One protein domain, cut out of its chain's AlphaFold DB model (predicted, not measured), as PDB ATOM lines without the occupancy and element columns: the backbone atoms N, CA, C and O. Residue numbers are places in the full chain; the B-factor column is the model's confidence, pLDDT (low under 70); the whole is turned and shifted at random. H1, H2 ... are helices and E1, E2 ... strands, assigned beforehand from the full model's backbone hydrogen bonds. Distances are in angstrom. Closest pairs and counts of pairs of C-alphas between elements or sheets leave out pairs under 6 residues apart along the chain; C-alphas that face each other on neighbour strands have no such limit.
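AT A GLANCE: This is residues 34 to 179 and 236 to 252 of the 259 residues of an uncharacterized protein of Bordetella genomosp. 10 (UniProt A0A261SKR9). Three small sheets of four strands each stand one behind another like slices, face to face in turn, with E5 to E8 as the middle slice between E1 to E4 and E9 to E12. The short helix H1 lies over the first sheet at one end of the row, residues 173 to 179 stick out as a tail at the other, and the last stretch, residues 236 to 252, ends in a short pairing of residues 251 to 252 with E8 of the middle sheet. The printed part has 163 residues with one named helix followed by twelve named strands, E1 to E12; each sheet is antiparallel, with its strands in chain order. The class is mostly strand, although under half of the printed residues are in named elements. The whole is compact, with a radius of gyration of the C-alphas of 16.9 A, but elongated in outline, spanning 64 by 35 by 25 A.

HOW THE PARTS SIT: H1, residues 34 to 37, is on the sheet of E1, residues 38 to 46, E2, residues 49 to 56, E3, residues 61 to 65, and E4, residues 70 to 73. Its height over the sheet is 8.1 A; it lies over E2, but only just, with 3 of its C-alphas. With 4 residues it is too short for an O i to N i+4 pair; its one O i to N i+3 pair is within hydrogen-bond range. E1 to E4 form a meander, each strand the antiparallel neighbour of the one before. Within hydrogen-bond range are N 44 and O 51 across E1 and E2, 2.9 A, N 64 and O 52 across E2 and E3, 2.8 A, and N 63 and O 72 across E3 and E4, 2.8 A. A second meander is E5, residues 83 to 90, E6, residues 93 to 99, E7, residues 108 to 115, and E8, residues 118 to 122, with N 88 and O 95 at 2.9 A, N 96 and O 112 at 2.8 A, and N 113 and O 120 at 2.8 A. These two sheets are face to face, 11.2 A centre to centre, their strands at 30 degrees; the closest C-alphas of E1 and E5 are those of Val 46 and Val 87, 7.1 A. The third meander is E9, residues 134 to 138, E10, residues 141 to 145, E11, residues 156 to 161, and E12, residues 164 to 169, with N 136 and O 143 at 2.9 A, N 144 and O 158 at 3.0 A, and N 159 and O 166 at 2.9 A. It is face to face with the second sheet, 10.1 A centre to centre, the strands at 13 degrees; the closest C-alphas of E5 and E9 are those of Asn 86 and Phe 135, 6.9 A. The three form a stack of sheets, face to face in turn.

IN THESE COORDINATES: H1 begins at C-alpha 34, (401.909, 320.175, 259.074). E1, the longest strand by residues, bends by 50 degrees at residue 42 and measures 19.7 A; E2 measures 22.5 A. E5, E6 and E7 measure 20.6 A, 19.5 A and 23.3 A, and E5 begins at C-alpha 83, (412.590, 313.590, 246.229). E11 and E12 measure 16.0 A and 16.6 A, and E12 ends at C-alpha 169, (422.646, 291.328, 239.104).

THE WHOLE: The two C-alphas farthest apart, those of Val 36 and Lys 179, are 64.2 A apart. The link from E8 to E9, 11 residues, is long. Residues 180 to 235 are not printed, and C-alphas 179 and 236 are 24.3 A apart across this cut. Mean pLDDT of the printed part is 90.2; residues 172 to 179 are under 70.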
ATOM      1  N   GLY A  34     400.696 320.663 259.723       79.12
ATOM      2  CA  GLY A  34     401.909 320.175 259.074       79.12
ATOM      3  C   GLY A  34     402.067 320.747 257.663       79.12
ATOM      4  O   GLY A  34     403.162 321.149 257.284       79.12
ATOM      5  N   GLU A  35     400.974 320.868 256.907       81.12
ATOM      6  CA  GLU A  35     400.952 321.509 255.586       81.12
ATOM      7  C   GLU A  35     401.297 323.004 255.679       81.12
ATOM      8  O   GLU A  35     402.117 323.495 254.907       81.12
ATOM      9  N   VAL A  36     400.741 323.714 256.666       83.25
ATOM     10  CA  VAL A  36     401.003 325.150 256.884       83.25
ATOM     11  C   VAL A  36     402.444 325.419 257.334       83.25
ATOM     12  O   VAL A  36     403.028 326.437 256.968       83.25
ATOM     13  N   LEU A  37     403.022 324.526 258.142       86.25
ATOM     14  CA  LEU A  37     404.378 324.674 258.681       86.25
ATOM     15  C   LEU A  37     405.470 324.122 257.750       86.25
ATOM     16  O   LEU A  37     406.658 324.367 257.988       86.25
ATOM     17  N   ALA A  38     405.099 323.372 256.711       89.25
ATOM     18  CA  ALA A  38     406.042 322.846 255.738       89.25
ATOM     19  C   ALA A  38     406.600 323.967 254.846       89.25
ATOM     20  O   ALA A  38     405.863 324.757 254.264       89.25
ATOM     21  N   GLN A  39     407.923 324.006 254.700       91.50
ATOM     22  CA  GLN A  39     408.621 324.929 253.802       91.50
ATOM     23  C   GLN A  39     408.578 324.483 252.341       91.50
ATOM     24  O   GLN A  39     408.635 325.315 251.441       91.50
ATOM     25  N   ASP A  40     408.544 323.171 252.111       90.19
ATOM     26  CA  ASP A  40     408.514 322.580 250.778       90.19
ATOM     27  C   ASP A  40     407.638 321.328 250.782       90.19
ATOM     28  O   ASP A  40     407.619 320.559 251.750       90.19
ATOM     29  N   GLN A  41     406.920 321.121 249.681       93.62
ATOM     30  CA  GLN A  41     406.003 320.010 249.500       93.62
ATOM     31  C   GLN A  41     406.107 319.442 248.093       93.62
ATOM     32  O   GLN A  41     406.013 320.154 247.099       93.62
ATOM     33  N   GLN A  42     406.227 318.120 248.024       96.44
ATOM     34  CA  GLN A  42     406.087 317.381 246.780       96.44
ATOM     35  C   GLN A  42     404.840 316.512 246.887       96.44
ATOM     36  O   GLN A  42     404.818 315.549 247.655       96.44
ATOM     37  N   THR A  43     403.800 316.864 246.137       95.62
ATOM     38  CA  THR A  43     402.536 316.122 246.099       95.62
ATOM     39  C   THR A  43     402.599 314.966 245.109       95.62
ATOM     40  O   THR A  43     403.165 315.099 244.025       95.62
ATOM     41  N   PHE A  44     401.983 313.846 245.465       95.19
ATOM     42  CA  PHE A  44     401.859 312.646 244.639       95.19
ATOM     43  C   PHE A  44     400.607 311.864 245.054       95.19
ATOM     44  O   PHE A  44     399.862 312.307 245.931       95.19
ATOM     45  N   THR A  45     400.354 310.716 244.427       91.88
ATOM     46  CA  THR A  45     399.206 309.861 244.749       91.88
ATOM     47  C   THR A  45     399.641 308.503 245.290       91.88
ATOM     48  O   THR A  45     400.616 307.931 244.815       91.88
ATOM     49  N   VAL A  46     398.926 307.988 246.291       90.56
ATOM     50  CA  VAL A  46     399.109 306.656 246.898       90.56
ATOM     51  C   VAL A  46     397.753 305.966 246.904       90.56
ATOM     52  O   VAL A  46     396.826 306.492 247.516       90.56
ATOM     53  N   ASN A  47     397.608 304.815 246.234       85.31
ATOM     54  CA  ASN A  47     396.301 304.173 246.022       85.31
ATOM     55  C   ASN A  47     395.249 305.140 245.433       85.31
ATOM     56  O   ASN A  47     394.100 305.168 245.866       85.31
ATOM     57  N   GLY A  48     395.658 305.986 244.482       84.44
ATOM     58  CA  GLY A  48     394.788 306.999 243.866       84.44
ATOM     59  C   GLY A  48     394.466 308.221 244.738       84.44
ATOM     60  O   GLY A  48     393.857 309.163 244.241       84.44
ATOM     61  N   GLU A  49     394.914 308.252 245.992       89.62
ATOM     62  CA  GLU A  49     394.616 309.318 246.951       89.62
ATOM     63  C   GLU A  49     395.789 310.277 247.134       89.62
ATOM     64  O   GLU A  49     396.948 309.894 246.968       89.62
ATOM     65  N   ARG A  50     395.514 311.531 247.518       92.56
ATOM     66  CA  ARG A  50     396.564 312.544 247.716       92.56
ATOM     67  C   ARG A  50     397.531 312.127 248.828       92.56
ATOM     68  O   ARG A  50     397.137 311.754 249.935       92.56
ATOM     69  N   ALA A  51     398.814 312.301 248.549       94.25
ATOM     70  CA  ALA A  51     399.904 312.242 249.505       94.25
ATOM     71  C   ALA A  51     400.871 313.408 249.263       94.25
ATOM     72  O   ALA A  51     400.908 313.994 248.176       94.25
ATOM     73  N   ALA A  52     401.653 313.769 250.276       95.88
ATOM     74  CA  ALA A  52     402.682 314.794 250.134       95.88
ATOM     75  C   ALA A  52     403.919 314.461 250.961       95.88
ATOM     76  O   ALA A  52     403.810 314.109 252.133       95.88
ATOM     77  N   ARG A  53     405.102 314.624 250.364       96.69
ATOM     78  CA  ARG A  53     406.378 314.640 251.083       96.69
ATOM     79  C   ARG A  53     406.630 316.069 251.537       96.69
ATOM     80  O   ARG A  53     406.838 316.938 250.684       96.69
ATOM     81  N   ARG A  54     406.642 316.308 252.845       95.31
ATOM     82  CA  ARG A  54     406.803 317.643 253.433       95.31
ATOM     83  C   ARG A  54     408.199 317.805 254.020       95.31
ATOM     84  O   ARG A  54     408.767 316.851 254.549       95.31
ATOM     85  N   ARG A  55     408.747 319.016 253.915       94.69
ATOM     86  CA  ARG A  55     409.988 319.438 254.575       94.69
ATOM     87  C   ARG A  55     409.688 320.563 255.550       94.69
ATOM     88  O   ARG A  55     409.033 321.528 255.170       94.69
ATOM     89  N   TYR A  56     410.232 320.488 256.756       93.00
ATOM     90  CA  TYR A  56     410.048 321.508 257.788       93.00
ATOM     91  C   TYR A  56     411.292 322.378 257.988       93.00
ATOM     92  O   TYR A  56     412.393 322.045 257.548       93.00
ATOM     93  N   VAL A  57     411.110 323.495 258.700       90.75
ATOM     94  CA  VAL A  57     412.168 324.471 259.029       90.75
ATOM     95  C   VAL A  57     413.351 323.822 259.754       90.75
ATOM     96  O   VAL A  57     414.500 324.206 259.551       90.75
ATOM     97  N   ASP A  58     413.086 322.818 260.589       90.38
ATOM     98  CA  ASP A  58     414.108 322.106 261.358       90.38
ATOM     99  C   ASP A  58     414.897 321.071 260.529       90.38
ATOM    100  O   ASP A  58     415.757 320.367 261.080       90.38
ATOM    101  N   GLY A  59     414.601 320.981 259.226       90.56
ATOM    102  CA  GLY A  59     415.200 320.064 258.263       90.56
ATOM    103  C   GLY A  59     414.612 318.655 258.277       90.56
ATOM    104  O   GLY A  59     415.130 317.796 257.569       90.56
ATOM    105  N   SER A  60     413.576 318.388 259.077       92.44
ATOM    106  CA  SER A  60     412.910 317.084 259.088       92.44
ATOM    107  C   SER A  60     412.028 316.883 257.853       92.44
ATOM    108  O   SER A  60     411.579 317.845 257.216       92.44
ATOM    109  N   TYR A  61     411.795 315.613 257.518       94.94
ATOM    110  CA  TYR A  61     410.943 315.208 256.407       94.94
ATOM    111  C   TYR A  61     409.926 314.164 256.847       94.94
ATOM    112  O   TYR A  61     410.268 313.203 257.543       94.94
ATOM    113  N   ASP A  62     408.703 314.307 256.355       94.94
ATOM    114  CA  ASP A  62     407.662 313.298 256.489       94.94
ATOM    115  C   ASP A  62     406.946 313.044 255.158       94.94
ATOM    116  O   ASP A  62     407.139 313.754 254.165       94.94
ATOM    117  N   ILE A  63     406.127 311.997 255.142       95.44
ATOM    118  CA  ILE A  63     405.104 311.783 254.127       95.44
ATOM    119  C   ILE A  63     403.736 311.779 254.803       95.44
ATOM    120  O   ILE A  63     403.449 310.915 255.635       95.44
ATOM    121  N   LYS A  64     402.878 312.714 254.399       94.44
ATOM    122  CA  LYS A  64     401.458 312.751 254.740       94.44
ATOM    123  C   LYS A  64     400.663 311.896 253.765       94.44
ATOM    124  O   LYS A  64     400.712 312.118 252.557       94.44
ATOM    125  N   LEU A  65     399.893 310.961 254.305       93.06
ATOM    126  CA  LEU A  65     398.880 310.187 253.598       93.06
ATOM    127  C   LEU A  65     397.507 310.762 253.981       93.06
ATOM    128  O   LEU A  65     397.027 310.525 255.095       93.06
ATOM    129  N   TYR A  66     396.917 311.590 253.109       89.62
ATOM    130  CA  TYR A  66     395.764 312.427 253.474       89.62
ATOM    131  C   TYR A  66     394.531 311.589 253.810       89.62
ATOM    132  O   TYR A  66     393.961 311.752 254.889       89.62
ATOM    133  N   GLN A  67     394.173 310.646 252.938       85.75
ATOM    134  CA  GLN A  67     392.983 309.814 253.119       85.75
ATOM    135  C   GLN A  67     393.078 308.930 254.370       85.75
ATOM    136  O   GLN A  67     392.102 308.731 255.087       85.75
ATOM    137  N   GLN A  68     394.274 308.422 254.666       86.62
ATOM    138  CA  GLN A  68     394.534 307.566 255.821       86.62
ATOM    139  C   GLN A  68     394.690 308.367 257.119       86.62
ATOM    140  O   GLN A  68     394.752 307.762 258.187       86.62
ATOM    141  N   ARG A  69     394.791 309.704 257.044       88.12
ATOM    142  CA  ARG A  69     395.137 310.583 258.171       88.12
ATOM    143  C   ARG A  69     396.396 310.127 258.918       88.12
ATOM    144  O   ARG A  69     396.495 310.246 260.135       88.12
ATOM    145  N   LYS A  70     397.372 309.610 258.170       91.12
ATOM    146  CA  LYS A  70     398.636 309.109 258.717       91.12
ATOM    147  C   LYS A  70     399.812 309.949 258.248       91.12
ATOM    148  O   LYS A  70     399.844 310.406 257.108       91.12
ATOM    149  N   VAL A  71     400.802 310.080 259.121       93.12
ATOM    150  CA  VAL A  71     402.098 310.691 258.820       93.12
ATOM    151  C   VAL A  71     403.198 309.666 259.028       93.12
ATOM    152  O   VAL A  71     403.299 309.064 260.101       93.12
ATOM    153  N   MET A  72     404.030 309.488 258.008       94.31
ATOM    154  CA  MET A  72     405.213 308.641 258.027       94.31
ATOM    155  C   MET A  72     406.462 309.510 258.185       94.31
ATOM    156  O   MET A  72     406.822 310.255 257.276       94.31
ATOM    157  N   ASP A  73     407.131 309.403 259.329       92.00
ATOM    158  CA  ASP A  73     408.411 310.075 259.577       92.00
ATOM    159  C   ASP A  73     409.524 309.363 258.795       92.00
ATOM    160  O   ASP A  73     409.683 308.142 258.905       92.00
ATOM    161  N   LEU A  74     410.276 310.105 257.980       92.31
ATOM    162  CA  LEU A  74     411.287 309.505 257.114       92.31
ATOM    163  C   LEU A  74     412.621 309.255 257.825       92.31
ATOM    164  O   LEU A  74     413.418 308.461 257.317       92.31
ATOM    165  N   GLY A  75     412.875 309.909 258.967       89.38
ATOM    166  CA  GLY A  75     414.118 309.756 259.733       89.38
ATOM    167  C   GLY A  75     415.393 310.041 258.928       89.38
ATOM    168  O   GLY A  75     416.438 309.447 259.193       89.38
ATOM    169  N   LEU A  76     415.305 310.886 257.897       90.44
ATOM    170  CA  LEU A  76     416.425 311.201 257.012       90.44
ATOM    171  C   LEU A  76     417.358 312.249 257.642       90.44
ATOM    172  O   LEU A  76     416.908 313.066 258.449       90.44
ATOM    173  N   PRO A  77     418.650 312.273 257.259       89.25
ATOM    174  CA  PRO A  77     419.553 313.347 257.656       89.25
ATOM    175  C   PRO A  77     418.988 314.721 257.270       89.25
ATOM    176  O   PRO A  77     418.480 314.901 256.167       89.25
ATOM    177  N   LYS A  78     419.117 315.713 258.157       88.12
ATOM    178  CA  LYS A  78     418.527 317.056 257.972       88.12
ATOM    179  C   LYS A  78     419.053 317.818 256.750       88.12
ATOM    180  O   LYS A  78     418.393 318.717 256.237       88.12
ATOM    181  N   ASN A  79     420.262 317.481 256.307       86.56
ATOM    182  CA  ASN A  79     420.915 318.040 255.126       86.56
ATOM    183  C   ASN A  79     420.624 317.248 253.842       86.56
ATOM    184  O   ASN A  79     421.119 317.626 252.783       86.56
ATOM    185  N   ALA A  80     419.861 316.155 253.920       90.19
ATOM    186  CA  ALA A  80     419.415 315.441 252.735       90.19
ATOM    187  C   ALA A  80     418.406 316.290 251.948       90.19
ATOM    188  O   ALA A  80     417.695 317.119 252.520       90.19
ATOM    189  N   ALA A  81     418.313 316.042 250.642       92.19
ATOM    190  CA  ALA A  81     417.326 316.644 249.746       92.19
ATOM    191  C   ALA A  81     416.511 315.543 249.036       92.19
ATOM    192  O   ALA A  81     416.641 315.364 247.826       92.19
ATOM    193  N   PRO A  82     415.723 314.744 249.784       95.81
ATOM    194  CA  PRO A  82     414.972 313.633 249.226       95.81
ATOM    195  C   PRO A  82     413.875 314.113 248.273       95.81
ATOM    196  O   PRO A  82     413.115 315.033 248.587       95.81
ATOM    197  N   THR A  83     413.717 313.420 247.153       97.19
ATOM    198  CA  THR A  83     412.590 313.590 246.229       97.19
ATOM    199  C   THR A  83     411.868 312.264 246.036       97.19
ATOM    200  O   THR A  83     412.461 311.193 246.140       97.19
ATOM    201  N   VAL A  84     410.566 312.314 245.783       98.12
ATOM    202  CA  VAL A  84     409.783 311.144 245.386       98.12
ATOM    203  C   VAL A  84     410.085 310.867 243.920       98.12
ATOM    204  O   VAL A  84     409.692 311.642 243.050       98.12
ATOM    205  N   ALA A  85     410.808 309.780 243.661       97.75
ATOM    206  CA  ALA A  85     411.251 309.391 242.326       97.75
ATOM    207  C   ALA A  85     410.229 308.503 241.610       97.75
ATOM    208  O   ALA A  85     410.064 308.589 240.395       97.75
ATOM    209  N   ASN A  86     409.530 307.646 242.355       98.06
ATOM    210  CA  ASN A  86     408.473 306.809 241.806       98.06
ATOM    211  C   ASN A  86     407.437 306.456 242.868       98.06
ATOM    212  O   ASN A  86     407.781 306.215 244.026       98.06
ATOM    213  N   VAL A  87     406.182 306.376 242.438       97.44
ATOM    214  CA  VAL A  87     405.098 305.777 243.207       97.44
ATOM    215  C   VAL A  87     404.401 304.767 242.317       97.44
ATOM    216  O   VAL A  87     404.117 305.061 241.155       97.44
ATOM    217  N   ALA A  88     404.191 303.563 242.835       95.81
ATOM    218  CA  ALA A  88     403.646 302.466 242.058       95.81
ATOM    219  C   ALA A  88     402.702 301.611 242.894       95.81
ATOM    220  O   ALA A  88     403.100 301.046 243.914       95.81
ATOM    221  N   ASP A  89     401.473 301.470 242.412       92.62
ATOM    222  CA  ASP A  89     400.514 300.521 242.958       92.62
ATOM    223  C   ASP A  89     400.786 299.133 242.360       92.62
ATOM    224  O   ASP A  89     400.844 298.934 241.144       92.62
ATOM    225  N   VAL A  90     400.996 298.162 243.241       91.25
ATOM    226  CA  VAL A  90     401.240 296.751 242.930       91.25
ATOM    227  C   VAL A  90     400.282 295.889 243.738       91.25
ATOM    228  O   VAL A  90     399.655 296.351 244.689       91.25
ATOM    229  N   ALA A  91     400.142 294.615 243.368       84.62
ATOM    230  CA  ALA A  91     399.214 293.719 244.050       84.62
ATOM    231  C   ALA A  91     399.458 293.722 245.573       84.62
ATOM    232  O   ALA A  91     400.511 293.303 246.059       84.62
ATOM    233  N   GLY A  92     398.471 294.236 246.311       85.19
ATOM    234  CA  GLY A  92     398.462 294.291 247.771       85.19
ATOM    235  C   GLY A  92     399.228 295.448 248.418       85.19
ATOM    236  O   GLY A  92     399.262 295.478 249.646       85.19
ATOM    237  N   ALA A  93     399.837 296.381 247.671       92.62
ATOM    238  CA  ALA A  93     400.595 297.490 248.262       92.62
ATOM    239  C   ALA A  93     400.876 298.660 247.307       92.62
ATOM    240  O   ALA A  93     400.968 298.469 246.099       92.62
ATOM    241  N   THR A  94     401.169 299.833 247.866       95.31
ATOM    242  CA  THR A  94     401.808 300.933 247.128       95.31
ATOM    243  C   THR A  94     403.281 301.019 247.509       95.31
ATOM    244  O   THR A  94     403.625 301.022 248.694       95.31
ATOM    245  N   LEU A  95     404.165 301.106 246.520       97.00
ATOM    246  CA  LEU A  95     405.582 301.385 246.714       97.00
ATOM    247  C   LEU A  95     405.851 302.869 246.504       97.00
ATOM    248  O   LEU A  95     405.458 303.429 245.486       97.00
ATOM    249  N   ILE A  96     406.560 303.481 247.446       97.56
ATOM    250  CA  ILE A  96     407.065 304.847 247.340       97.56
ATOM    251  C   ILE A  96     408.586 304.758 247.323       97.56
ATOM    252  O   ILE A  96     409.202 304.292 248.280       97.56
ATOM    253  N   THR A  97     409.199 305.210 246.236       98.19
ATOM    254  CA  THR A  97     410.653 305.253 246.096       98.19
ATOM    255  C   THR A  97     411.135 306.686 246.228       98.19
ATOM    256  O   THR A  97     410.750 307.552 245.442       98.19
ATOM    257  N   LEU A  98     411.992 306.926 247.218       98.19
ATOM    258  CA  LEU A  98     412.661 308.203 247.418       98.19
ATOM    259  C   LEU A  98     414.053 308.157 246.810       98.19
ATOM    260  O   LEU A  98     414.804 307.238 247.128       98.19
ATOM    261  N   ASP A  99     414.402 309.149 246.000       98.06
ATOM    262  CA  ASP A  99     415.786 309.445 245.647       98.06
ATOM    263  C   ASP A  99     416.361 310.418 246.675       98.06
ATOM    264  O   ASP A  99     415.812 311.501 246.891       98.06
ATOM    265  N   VAL A 100     417.434 310.013 247.343       97.00
ATOM    266  CA  VAL A 100     418.079 310.746 248.431       97.00
ATOM    267  C   VAL A 100     419.552 310.952 248.069       97.00
ATOM    268  O   VAL A 100     420.396 310.174 248.515       97.00
ATOM    269  N   PRO A 101     419.885 311.980 247.266       96.06
ATOM    270  CA  PRO A 101     421.255 312.224 246.824       96.06
ATOM    271  C   PRO A 101     422.254 312.273 247.989       96.06
ATOM    272  O   PRO A 101     421.971 312.840 249.049       96.06
ATOM    273  N   GLN A 102     423.436 311.692 247.782       94.44
ATOM    274  CA  GLN A 102     424.549 311.684 248.737       94.44
ATOM    275  C   GLN A 102     425.789 312.325 248.104       94.44
ATOM    276  O   GLN A 102     425.886 312.452 246.886       94.44
ATOM    277  N   ALA A 103     426.755 312.737 248.929       91.50
ATOM    278  CA  ALA A 103     427.933 313.479 248.466       91.50
ATOM    279  C   ALA A 103     428.756 312.737 247.392       91.50
ATOM    280  O   ALA A 103     429.367 313.372 246.539       91.50
ATOM    281  N   ASP A 104     428.764 311.404 247.426       92.12
ATOM    282  CA  ASP A 104     429.525 310.533 246.529       92.12
ATOM    283  C   ASP A 104     428.661 309.838 245.460       92.12
ATOM    284  O   ASP A 104     429.186 309.106 244.622       92.12
ATOM    285  N   CYS A 105     427.340 310.030 245.484       94.31
ATOM    286  CA  CYS A 105     426.420 309.362 244.572       94.31
ATOM    287  C   CYS A 105     425.162 310.206 244.355       94.31
ATOM    288  O   CYS A 105     424.392 310.440 245.288       94.31
ATOM    289  N   ALA A 106     424.942 310.624 243.107       93.88
ATOM    290  CA  ALA A 106     423.831 311.499 242.744       93.88
ATOM    291  C   ALA A 106     422.455 310.871 243.010       93.88
ATOM    292  O   ALA A 106     421.528 311.604 243.340       93.88
ATOM    293  N   HIS A 107     422.345 309.538 242.919       96.25
ATOM    294  CA  HIS A 107     421.088 308.829 243.147       96.25
ATOM    295  C   HIS A 107     421.248 307.674 244.134       96.25
ATOM    296  O   HIS A 107     421.940 306.681 243.862       96.25
ATOM    297  N   VAL A 108     420.575 307.794 245.278       97.31
ATOM    298  CA  VAL A 108     420.530 306.755 246.313       97.31
ATOM    299  C   VAL A 108     419.091 306.551 246.747       97.31
ATOM    300  O   VAL A 108     418.478 307.412 247.368       97.31
ATOM    301  N   TYR A 109     418.553 305.378 246.441       97.88
ATOM    302  CA  TYR A 109     417.140 305.106 246.594       97.88
ATOM    303  C   TYR A 109     416.822 304.419 247.919       97.88
ATOM    304  O   TYR A 109     417.432 303.411 248.280       97.88
ATOM    305  N   SER A 110     415.823 304.952 248.619       96.75
ATOM    306  CA  SER A 110     415.136 304.294 249.731       96.75
ATOM    307  C   SER A 110     413.731 303.911 249.284       96.75
ATOM    308  O   SER A 110     412.990 304.756 248.786       96.75
ATOM    309  N   ILE A 111     413.352 302.651 249.481       97.38
ATOM    310  CA  ILE A 111     412.048 302.141 249.054       97.38
ATOM    311  C   ILE A 111     411.189 301.894 250.290       97.38
ATOM    312  O   ILE A 111     411.609 301.235 251.246       97.38
ATOM    313  N   TYR A 112     409.981 302.436 250.246       96.50
ATOM    314  CA  TYR A 112     408.948 302.290 251.254       96.50
ATOM    315  C   TYR A 112     407.778 301.535 250.646       96.50
ATOM    316  O   TYR A 112     407.455 301.692 249.470       96.50
ATOM    317  N   GLN A 113     407.120 300.732 251.463       95.44
ATOM    318  CA  GLN A 113     405.867 300.095 251.126       95.44
ATOM    319  C   GLN A 113     404.787 300.602 252.073       95.44
ATOM    320  O   GLN A 113     404.993 300.631 253.287       95.44
ATOM    321  N   VAL A 114     403.636 300.949 251.511       94.00
ATOM    322  CA  VAL A 114     402.426 301.328 252.231       94.00
ATOM    323  C   VAL A 114     401.354 300.277 251.966       94.00
ATOM    324  O   VAL A 114     401.058 299.937 250.820       94.00
ATOM    325  N   MET A 115     400.781 299.746 253.042       90.19
ATOM    326  CA  MET A 115     399.694 298.770 253.014       90.19
ATOM    327  C   MET A 115     398.627 299.183 254.022       90.19
ATOM    328  O   MET A 115     398.760 298.947 255.225       90.19
ATOM    329  N   GLY A 116     397.565 299.827 253.532       83.69
ATOM    330  CA  GLY A 116     396.523 300.389 254.389       83.69
ATOM    331  C   GLY A 116     397.113 301.368 255.408       83.69
ATOM    332  O   GLY A 116     397.738 302.357 255.036       83.69
ATOM    333  N   GLY A 117     396.927 301.077 256.696       82.00
ATOM    334  CA  GLY A 117     397.464 301.862 257.810       82.00
ATOM    335  C   GLY A 117     398.824 301.394 258.329       82.00
ATOM    336  O   GLY A 117     399.164 301.734 259.459       82.00
ATOM    337  N   GLN A 118     399.582 300.600 257.562       89.88
ATOM    338  CA  GLN A 118     400.935 300.145 257.910       89.88
ATOM    339  C   GLN A 118     401.958 300.555 256.846       89.88
ATOM    340  O   GLN A 118     401.630 300.694 255.667       89.88
ATOM    341  N   SER A 119     403.208 300.750 257.273       93.56
ATOM    342  CA  SER A 119     404.309 301.074 256.370       93.56
ATOM    343  C   SER A 119     405.591 300.362 256.777       93.56
ATOM    344  O   SER A 119     405.840 300.134 257.964       93.56
ATOM    345  N   ARG A 120     406.412 300.007 255.792       95.19
ATOM    346  CA  ARG A 120     407.742 299.429 256.004       95.19
ATOM    347  C   ARG A 120     408.745 300.005 255.020       95.19
ATOM    348  O   ARG A 120     408.377 300.423 253.929       95.19
ATOM    349  N   LYS A 121     410.012 300.000 255.409       96.25
ATOM    350  CA  LYS A 121     411.149 300.435 254.601       96.25
ATOM    351  C   LYS A 121     412.131 299.283 254.476       96.25
ATOM    352  O   LYS A 121     412.449 298.638 255.476       96.25
ATOM    353  N   TRP A 122     412.631 299.054 253.271       96.75
ATOM    354  CA  TRP A 122     413.734 298.119 253.067       96.75
ATOM    355  C   TRP A 122     415.038 298.665 253.642       96.75
ATOM    356  O   TRP A 122     415.331 299.856 253.531       96.75
ATOM    357  N   GLN A 123     415.790 297.800 254.323       94.50
ATOM    358  CA  GLN A 123     416.987 298.193 255.063       94.50
ATOM    359  C   GLN A 123     418.089 298.696 254.133       94.50
ATOM    360  O   GLN A 123     418.778 299.663 254.465       94.50
ATOM    361  N   ASN A 124     418.247 298.058 252.971       93.75
ATOM    362  CA  ASN A 124     419.261 298.460 252.015       93.75
ATOM    363  C   ASN A 124     418.880 299.762 251.309       93.75
ATOM    364  O   ASN A 124     417.720 300.030 250.995       93.75
ATOM    365  N   SER A 125     419.904 300.568 251.036       93.38
ATOM    366  CA  SER A 125     419.814 301.682 250.096       93.38
ATOM    367  C   SER A 125     420.389 301.247 248.755       93.38
ATOM    368  O   SER A 125     421.406 300.554 248.706       93.38
ATOM    369  N   TYR A 126     419.757 301.672 247.668       96.00
ATOM    370  CA  TYR A 126     420.085 301.216 246.320       96.00
ATOM    371  C   TYR A 126     420.752 302.340 245.538       96.00
ATOM    372  O   TYR A 126     420.171 303.405 245.364       96.00
ATOM    373  N   ARG A 127     421.993 302.137 245.101       95.62
ATOM    374  CA  ARG A 127     422.810 303.191 244.486       95.62
ATOM    375  C   ARG A 127     422.787 303.089 242.965       95.62
ATOM    376  O   ARG A 127     422.929 301.990 242.436       95.62
ATOM    377  N   SER A 128     422.623 304.210 242.270       94.75
ATOM    378  CA  SER A 128     422.756 304.298 240.809       94.75
ATOM    379  C   SER A 128     423.415 305.626 240.449       94.75
ATOM    380  O   SER A 128     422.750 306.598 240.115       94.75
ATOM    381  N   CYS A 129     424.732 305.708 240.614       94.50
ATOM    382  CA  CYS A 129     425.420 306.998 240.664       94.50
ATOM    383  C   CYS A 129     425.578 307.667 239.291       94.50
ATOM    384  O   CYS A 129     425.808 308.871 239.228       94.50
ATOM    385  N   GLU A 130     425.468 306.900 238.209       92.94
ATOM    386  CA  GLU A 130     425.671 307.357 236.835       92.94
ATOM    387  C   GLU A 130     424.399 307.921 236.197       92.94
ATOM    388  O   GLU A 130     424.476 308.858 235.404       92.94
ATOM    389  N   ALA A 131     423.239 307.350 236.523       93.25
ATOM    390  CA  ALA A 131     421.942 307.747 235.983       93.25
ATOM    391  C   ALA A 131     420.803 307.300 236.916       93.25
ATOM    392  O   ALA A 131     420.965 306.302 237.630       93.25
ATOM    393  N   PRO A 132     419.635 307.969 236.883       95.44
ATOM    394  CA  PRO A 132     418.474 307.535 237.645       95.44
ATOM    395  C   PRO A 132     418.030 306.109 237.292       95.44
ATOM    396  O   PRO A 132     418.181 305.659 236.152       95.44
ATOM    397  N   LEU A 133     417.419 305.407 238.250       96.00
ATOM    398  CA  LEU A 133     416.767 304.126 237.967       96.00
ATOM    399  C   LEU A 133     415.553 304.326 237.048       96.00
ATOM    400  O   LEU A 133     414.767 305.257 237.215       96.00
ATOM    401  N   ALA A 134     415.358 303.398 236.113       95.06
ATOM    402  CA  ALA A 134     414.128 303.286 235.342       95.06
ATOM    403  C   ALA A 134     413.123 302.394 236.077       95.06
ATOM    404  O   ALA A 134     413.372 301.201 236.281       95.06
ATOM    405  N   PHE A 135     411.977 302.970 236.428       95.56
ATOM    406  CA  PHE A 135     410.894 302.305 237.147       95.56
ATOM    407  C   PHE A 135     409.835 301.780 236.187       95.56
ATOM    408  O   PHE A 135     409.418 302.492 235.278       95.56
ATOM    409  N   ASN A 136     409.378 300.547 236.393       94.25
ATOM    410  CA  ASN A 136     408.321 299.946 235.584       94.25
ATOM    411  C   ASN A 136     407.441 299.029 236.432       94.25
ATOM    412  O   ASN A 136     407.940 298.327 237.312       94.25
ATOM    413  N   VAL A 137     406.151 298.962 236.103       92.00
ATOM    414  CA  VAL A 137     405.240 297.919 236.587       92.00
ATOM    415  C   VAL A 137     404.795 297.104 235.384       92.00
ATOM    416  O   VAL A 137     404.067 297.599 234.529       92.00
ATOM    417  N   VAL A 138     405.252 295.857 235.295       84.94
ATOM    418  CA  VAL A 138     404.946 294.972 234.165       84.94
ATOM    419  C   VAL A 138     404.494 293.630 234.714       84.94
ATOM    420  O   VAL A 138     405.132 293.058 235.594       84.94
ATOM    421  N   ASN A 139     403.370 293.117 234.209       85.19
ATOM    422  CA  ASN A 139     402.792 291.841 234.643       85.19
ATOM    423  C   ASN A 139     402.552 291.745 236.169       85.19
ATOM    424  O   ASN A 139     402.724 290.675 236.758       85.19
ATOM    425  N   GLY A 140     402.189 292.864 236.810       86.31
ATOM    426  CA  GLY A 140     401.948 292.951 238.258       86.31
ATOM    427  C   GLY A 140     403.212 292.969 239.127       86.31
ATOM    428  O   GLY A 140     403.106 292.952 240.350       86.31
ATOM    429  N   GLN A 141     404.396 293.007 238.513       92.12
ATOM    430  CA  GLN A 141     405.686 293.086 239.187       92.12
ATOM    431  C   GLN A 141     406.242 294.498 239.034       92.12
ATOM    432  O   GLN A 141     406.331 295.014 237.917       92.12
ATOM    433  N   TRP A 142     406.629 295.121 240.144       96.12
ATOM    434  CA  TRP A 142     407.367 296.376 240.086       96.12
ATOM    435  C   TRP A 142     408.853 296.092 239.941       96.12
ATOM    436  O   TRP A 142     409.390 295.172 240.563       96.12
ATOM    437  N   THR A 143     409.512 296.886 239.109       95.88
ATOM    438  CA  THR A 143     410.942 296.790 238.862       95.88
ATOM    439  C   THR A 143     411.583 298.167 238.823       95.88
ATOM    440  O   THR A 143     410.976 299.128 238.348       95.88
ATOM    441  N   ALA A 144     412.833 298.246 239.275       96.88
ATOM    442  CA  ALA A 144     413.678 299.421 239.113       96.88
ATOM    443  C   ALA A 144     415.050 298.985 238.603       96.88
ATOM    444  O   ALA A 144     415.718 298.174 239.243       96.88
ATOM    445  N   ARG A 145     415.463 299.479 237.434       94.12
ATOM    446  CA  ARG A 145     416.684 299.025 236.754       94.12
ATOM    447  C   ARG A 145     417.644 300.175 236.504       94.12
ATOM    448  O   ARG A 145     417.212 301.260 236.124       94.12
ATOM    449  N   GLN A 146     418.940 299.912 236.627       92.81
ATOM    450  CA  GLN A 146     419.955 300.816 236.095       92.81
ATOM    451  C   GLN A 146     419.878 300.843 234.564       92.81
ATOM    452  O   GLN A 146     419.791 299.800 233.916       92.81
ATOM    453  N   THR A 147     419.867 302.034 233.978       88.12
ATOM    454  CA  THR A 147     419.795 302.225 232.519       88.12
ATOM    455  C   THR A 147     421.169 302.329 231.877       88.12
ATOM    456  O   THR A 147     421.301 302.037 230.691       88.12
ATOM    457  N   VAL A 148     422.178 302.688 232.668       88.50
ATOM    458  CA  VAL A 148     423.568 302.869 232.253       88.50
ATOM    459  C   VAL A 148     424.468 301.976 233.095       88.50
ATOM    460  O   VAL A 148     424.219 301.764 234.285       88.50
ATOM    461  N   ARG A 149     425.519 301.444 232.472       88.31
ATOM    462  CA  ARG A 149     426.567 300.673 233.138       88.31
ATOM    463  C   ARG A 149     427.178 301.454 234.316       88.31
ATOM    464  O   ARG A 149     427.699 302.548 234.096       88.31
ATOM    465  N   PRO A 150     427.208 300.881 235.535       89.50
ATOM    466  CA  PRO A 150     427.891 301.517 236.649       89.50
ATOM    467  C   PRO A 150     429.414 301.472 236.467       89.50
ATOM    468  O   PRO A 150     429.963 300.518 235.907       89.50
ATOM    469  N   ARG A 151     430.118 302.489 236.974       87.19
ATOM    470  CA  ARG A 151     431.592 302.537 236.978       87.19
ATOM    471  C   ARG A 151     432.199 301.485 237.900       87.19
ATOM    472  O   ARG A 151     433.315 301.032 237.662       87.19
ATOM    473  N   VAL A 152     431.480 301.133 238.965       84.62
ATOM    474  CA  VAL A 152     431.912 300.189 239.998       84.62
ATOM    475  C   VAL A 152     430.815 299.156 240.233       84.62
ATOM    476  O   VAL A 152     429.669 299.517 240.487       84.62
ATOM    477  N   GLY A 153     431.189 297.876 240.209       86.19
ATOM    478  CA  GLY A 153     430.276 296.753 240.426       86.19
ATOM    479  C   GLY A 153     429.515 296.320 239.173       86.19
ATOM    480  O   GLY A 153     429.730 296.836 238.077       86.19
ATOM    481  N   ASP A 154     428.637 295.335 239.351       88.81
ATOM    482  CA  ASP A 154     427.761 294.839 238.293       88.81
ATOM    483  C   ASP A 154     426.441 295.618 238.278       88.81
ATOM    484  O   ASP A 154     425.921 295.968 239.345       88.81
ATOM    485  N   PRO A 155     425.854 295.864 237.093       91.62
ATOM    486  CA  PRO A 155     424.528 296.447 237.016       91.62
ATOM    487  C   PRO A 155     423.493 295.551 237.697       91.62
ATOM    488  O   PRO A 155     423.623 294.325 237.702       91.62
ATOM    489  N   TYR A 156     422.421 296.141 238.217       93.75
ATOM    490  CA  TYR A 156     421.350 295.380 238.856       93.75
ATOM    491  C   TYR A 156     419.945 295.841 238.462       93.75
ATOM    492  O   TYR A 156     419.718 296.915 237.896       93.75
ATOM    493  N   ILE A 157     418.985 294.980 238.788       94.75
ATOM    494  CA  ILE A 157     417.557 295.262 238.792       94.75
ATOM    495  C   ILE A 157     416.972 294.914 240.159       94.75
ATOM    496  O   ILE A 157     417.279 293.870 240.740       94.75
ATOM    497  N   LEU A 158     416.124 295.801 240.660       96.88
ATOM    498  CA  LEU A 158     415.266 295.556 241.806       96.88
ATOM    499  C   LEU A 158     413.934 295.034 241.328       96.88
ATOM    500  O   LEU A 158     413.419 295.470 240.297       96.88
ATOM    501  N   VAL A 159     413.384 294.111 242.094       96.19
ATOM    502  CA  VAL A 159     412.166 293.407 241.740       96.19
ATOM    503  C   VAL A 159     411.317 293.272 242.987       96.19
ATOM    504  O   VAL A 159     411.723 292.601 243.932       96.19
ATOM    505  N   TYR A 160     410.142 293.888 242.992       95.94
ATOM    506  CA  TYR A 160     409.158 293.668 244.039       95.94
ATOM    507  C   TYR A 160     408.116 292.658 243.572       95.94
ATOM    508  O   TYR A 160     407.474 292.838 242.533       95.94
ATOM    509  N   GLN A 161     407.944 291.604 244.362       93.19
ATOM    510  CA  GLN A 161     406.999 290.531 244.103       93.19
ATOM    511  C   GLN A 161     406.548 289.905 245.428       93.19
ATOM    512  O   GLN A 161     407.369 289.666 246.310       93.19
ATOM    513  N   ASP A 162     405.247 289.624 245.553       90.31
ATOM    514  CA  ASP A 162     404.664 288.869 246.673       90.31
ATOM    515  C   ASP A 162     405.069 289.417 248.054       90.31
ATOM    516  O   ASP A 162     405.390 288.678 248.983       90.31
ATOM    517  N   GLY A 163     405.109 290.747 248.190       92.31
ATOM    518  CA  GLY A 163     405.479 291.401 249.446       92.31
ATOM    519  C   GLY A 163     406.980 291.437 249.737       92.31
ATOM    520  O   GLY A 163     407.359 291.896 250.814       92.31
ATOM    521  N   ASN A 164     407.836 291.003 248.819       94.81
ATOM    522  CA  ASN A 164     409.282 290.961 248.997       94.81
ATOM    523  C   ASN A 164     409.985 291.780 247.919       94.81
ATOM    524  O   ASN A 164     409.492 291.907 246.799       94.81
ATOM    525  N   LEU A 165     411.148 292.326 248.266       96.88
ATOM    526  CA  LEU A 165     412.022 293.034 247.340       96.88
ATOM    527  C   LEU A 165     413.281 292.203 247.133       96.88
ATOM    528  O   LEU A 165     413.878 291.726 248.096       96.88
ATOM    529  N   TYR A 166     413.672 292.032 245.882       96.62
ATOM    530  CA  TYR A 166     414.821 291.238 245.482       96.62
ATOM    531  C   TYR A 166     415.766 292.092 244.653       96.62
ATOM    532  O   TYR A 166     415.324 292.873 243.810       96.62
ATOM    533  N   THR A 167     417.063 291.872 244.837       95.56
ATOM    534  CA  THR A 167     418.106 292.435 243.978       95.56
ATOM    535  C   THR A 167     418.670 291.330 243.107       95.56
ATOM    536  O   THR A 167     419.082 290.281 243.605       95.56
ATOM    537  N   ARG A 168     418.715 291.570 241.800       92.69
ATOM    538  CA  ARG A 168     419.326 290.666 240.829       92.69
ATOM    539  C   ARG A 168     420.398 291.404 240.047       92.69
ATOM    540  O   ARG A 168     420.114 292.437 239.447       92.69
ATOM    541  N   THR A 169     421.600 290.844 240.003       90.25
ATOM    542  CA  THR A 169     422.646 291.328 239.104       90.25
ATOM    543  C   THR A 169     422.283 291.004 237.657       90.25
ATOM    544  O   THR A 169     421.715 289.951 237.338       90.25
ATOM    545  N   LEU A 170     422.570 291.943 236.770       84.88
ATOM    546  CA  LEU A 170     422.361 291.812 235.343       84.88
ATOM    547  C   LEU A 170     423.689 291.454 234.690       84.88
ATOM    548  O   LEU A 170     424.731 292.033 234.990       84.88
ATOM    549  N   ALA A 171     423.650 290.488 233.777       71.69
ATOM    550  CA  ALA A 171     424.816 290.188 232.971       71.69
ATOM    551  C   ALA A 171     425.106 291.385 232.060       71.69
ATOM    552  O   ALA A 171     424.221 291.865 231.351       71.69
ATOM    553  N   MET A 172     426.355 291.843 232.052       65.69
ATOM    554  CA  MET A 172     426.799 292.817 231.066       65.69
ATOM    555  C   MET A 172     426.803 292.138 229.694       65.69
ATOM    556  O   MET A 172     427.518 291.150 229.493       65.69
ATOM    557  N   ALA A 173     426.006 292.638 228.748       59.81
ATOM    558  CA  ALA A 173     426.101 292.177 227.372       59.81
ATOM    559  C   ALA A 173     427.523 292.479 226.873       59.81
ATOM    560  O   ALA A 173     427.959 293.631 226.871       59.81
ATOM    561  N   LYS A 174     428.285 291.447 226.489       55.16
ATOM    562  CA  LYS A 174     429.563 291.673 225.803       55.16
ATOM    563  C   LYS A 174     429.248 292.457 224.529       55.16
ATOM    564  O   LYS A 174     428.345 292.020 223.811       55.16
ATOM    565  N   PRO A 175     429.964 293.555 224.219       53.66
ATOM    566  CA  PRO A 175     429.744 294.263 222.971       53.66
ATOM    567  C   PRO A 175     429.883 293.252 221.836       53.66
ATOM    568  O   PRO A 175     430.930 292.620 221.667       53.66
ATOM    569  N   ALA A 176     428.785 293.035 221.113       52.19
ATOM    570  CA  ALA A 176     428.797 292.201 219.933       52.19
ATOM    571  C   ALA A 176     429.673 292.931 218.919       52.19
ATOM    572  O   ALA A 176     429.227 293.860 218.251       52.19
ATOM    573  N   VAL A 177     430.948 292.545 218.839       50.94
ATOM    574  CA  VAL A 177     431.810 292.973 217.743       50.94
ATOM    575  C   VAL A 177     431.110 292.474 216.493       50.94
ATOM    576  O   VAL A 177     431.074 291.266 216.240       50.94
ATOM    577  N   ALA A 178     430.478 293.393 215.762       55.62
ATOM    578  CA  ALA A 178     429.873 293.093 214.484       55.62
ATOM    579  C   ALA A 178     430.962 292.417 213.656       55.62
ATOM    580  O   ALA A 178     431.937 293.056 213.254       55.62
ATOM    581  N   LYS A 179     430.850 291.096 213.460       52.22
ATOM    582  CA  LYS A 179     431.713 290.374 212.532       52.22
ATOM    583  C   LYS A 179     431.464 291.036 211.191       52.22
ATOM    584  O   LYS A 179     430.420 290.814 210.582       52.22
ATOM    585  N   ALA A 236     416.318 296.071 228.745       76.44
ATOM    586  CA  ALA A 236     415.243 295.653 229.626       76.44
ATOM    587  C   ALA A 236     415.029 294.145 229.591       76.44
ATOM    588  O   ALA A 236     414.962 293.576 228.504       76.44
ATOM    589  N   PRO A 237     414.860 293.486 230.754       75.62
ATOM    590  CA  PRO A 237     414.401 292.111 230.748       75.62
ATOM    591  C   PRO A 237     413.013 292.057 230.107       75.62
ATOM    592  O   PRO A 237     412.135 292.865 230.414       75.62
ATOM    593  N   VAL A 238     412.827 291.098 229.204       76.75
ATOM    594  CA  VAL A 238     411.550 290.881 228.527       76.75
ATOM    595  C   VAL A 238     410.682 289.974 229.400       76.75
ATOM    596  O   VAL A 238     411.085 288.864 229.744       76.75
ATOM    597  N   GLY A 239     409.479 290.435 229.750       81.81
ATOM    598  CA  GLY A 239     408.515 289.664 230.542       81.81
ATOM    599  C   GLY A 239     408.734 289.741 232.059       81.81
ATOM    600  O   GLY A 239     409.307 290.698 232.572       81.81
ATOM    601  N   LYS A 240     408.206 288.752 232.798       85.62
ATOM    602  CA  LYS A 240     408.371 288.671 234.262       85.62
ATOM    603  C   LYS A 240     409.818 288.337 234.626       85.62
ATOM    604  O   LYS A 240     410.406 287.409 234.071       85.62
ATOM    605  N   VAL A 241     410.368 289.037 235.613       89.00
ATOM    606  CA  VAL A 241     411.710 288.764 236.127       89.00
ATOM    607  C   VAL A 241     411.637 287.620 237.131       89.00
ATOM    608  O   VAL A 241     410.937 287.712 238.139       89.00
ATOM    609  N   ASN A 242     412.373 286.539 236.865       89.44
ATOM    610  CA  ASN A 242     412.469 285.409 237.786       89.44
ATOM    611  C   ASN A 242     413.244 285.804 239.057       89.44
ATOM    612  O   ASN A 242     414.371 286.304 238.960       89.44
ATOM    613  N   THR A 243     412.630 285.547 240.214       90.81
ATOM    614  CA  THR A 243     413.138 285.798 241.572       90.81
ATOM    615  C   THR A 243     413.531 284.517 242.318       90.81
ATOM    616  O   THR A 243     414.037 284.585 243.437       90.81
ATOM    617  N   ALA A 244     413.347 283.338 241.713       89.81
ATOM    618  CA  ALA A 244     413.694 282.059 242.324       89.81
ATOM    619  C   ALA A 244     415.191 281.987 242.665       89.81
ATOM    620  O   ALA A 244     416.049 282.304 241.843       89.81
ATOM    621  N   GLY A 245     415.496 281.560 243.893       89.31
ATOM    622  CA  GLY A 245     416.866 281.476 244.405       89.31
ATOM    623  C   GLY A 245     417.481 282.818 244.821       89.31
ATOM    624  O   GLY A 245     418.592 282.822 245.347       89.31
ATOM    625  N   LEU A 246     416.781 283.945 244.639       93.56
ATOM    626  CA  LEU A 246     417.226 285.235 245.160       93.56
ATOM    627  C   LEU A 246     416.867 285.372 246.638       93.56
ATOM    628  O   LEU A 246     415.792 284.973 247.089       93.56
ATOM    629  N   LYS A 247     417.763 286.006 247.394       94.25
ATOM    630  CA  LYS A 247     417.497 286.382 248.780       94.25
ATOM    631  C   LYS A 247     416.652 287.656 248.800       94.25
ATOM    632  O   LYS A 247     417.045 288.661 248.210       94.25
ATOM    633  N   ALA A 248     415.512 287.601 249.484       95.56
ATOM    634  CA  ALA A 248     414.701 288.783 249.740       95.56
ATOM    635  C   ALA A 248     415.448 289.747 250.671       95.56
ATOM    636  O   ALA A 248     416.093 289.324 251.637       95.56
ATOM    637  N   ASP A 249     415.339 291.038 250.382       96.12
ATOM    638  CA  ASP A 249     415.826 292.083 251.264       96.12
ATOM    639  C   ASP A 249     414.955 292.186 252.522       96.12
ATOM    640  O   ASP A 249     413.747 291.931 252.507       96.12
ATOM    641  N   GLN A 250     415.580 292.580 253.626       96.44
ATOM    642  CA  GLN A 250     414.899 292.774 254.894       96.44
ATOM    643  C   GLN A 250     414.192 294.125 254.914       96.44
ATOM    644  O   GLN A 250     414.742 295.144 254.497       96.44
ATOM    645  N   ALA A 251     412.973 294.141 255.442       95.44
ATOM    646  CA  ALA A 251     412.204 295.357 255.638       95.44
ATOM    647  C   ALA A 251     411.881 295.551 257.116       95.44
ATOM    648  O   ALA A 251     411.492 294.608 257.804       95.44
ATOM    649  N   ASN A 252     412.001 296.792 257.576       95.56
ATOM    650  CA  ASN A 252     411.667 297.196 258.932       95.56
ATOM    651  C   ASN A 252     410.383 298.031 258.924       95.56
ATOM    652  O   ASN A 252     410.177 298.819 257.994       95.56
TER     653      ASN A 252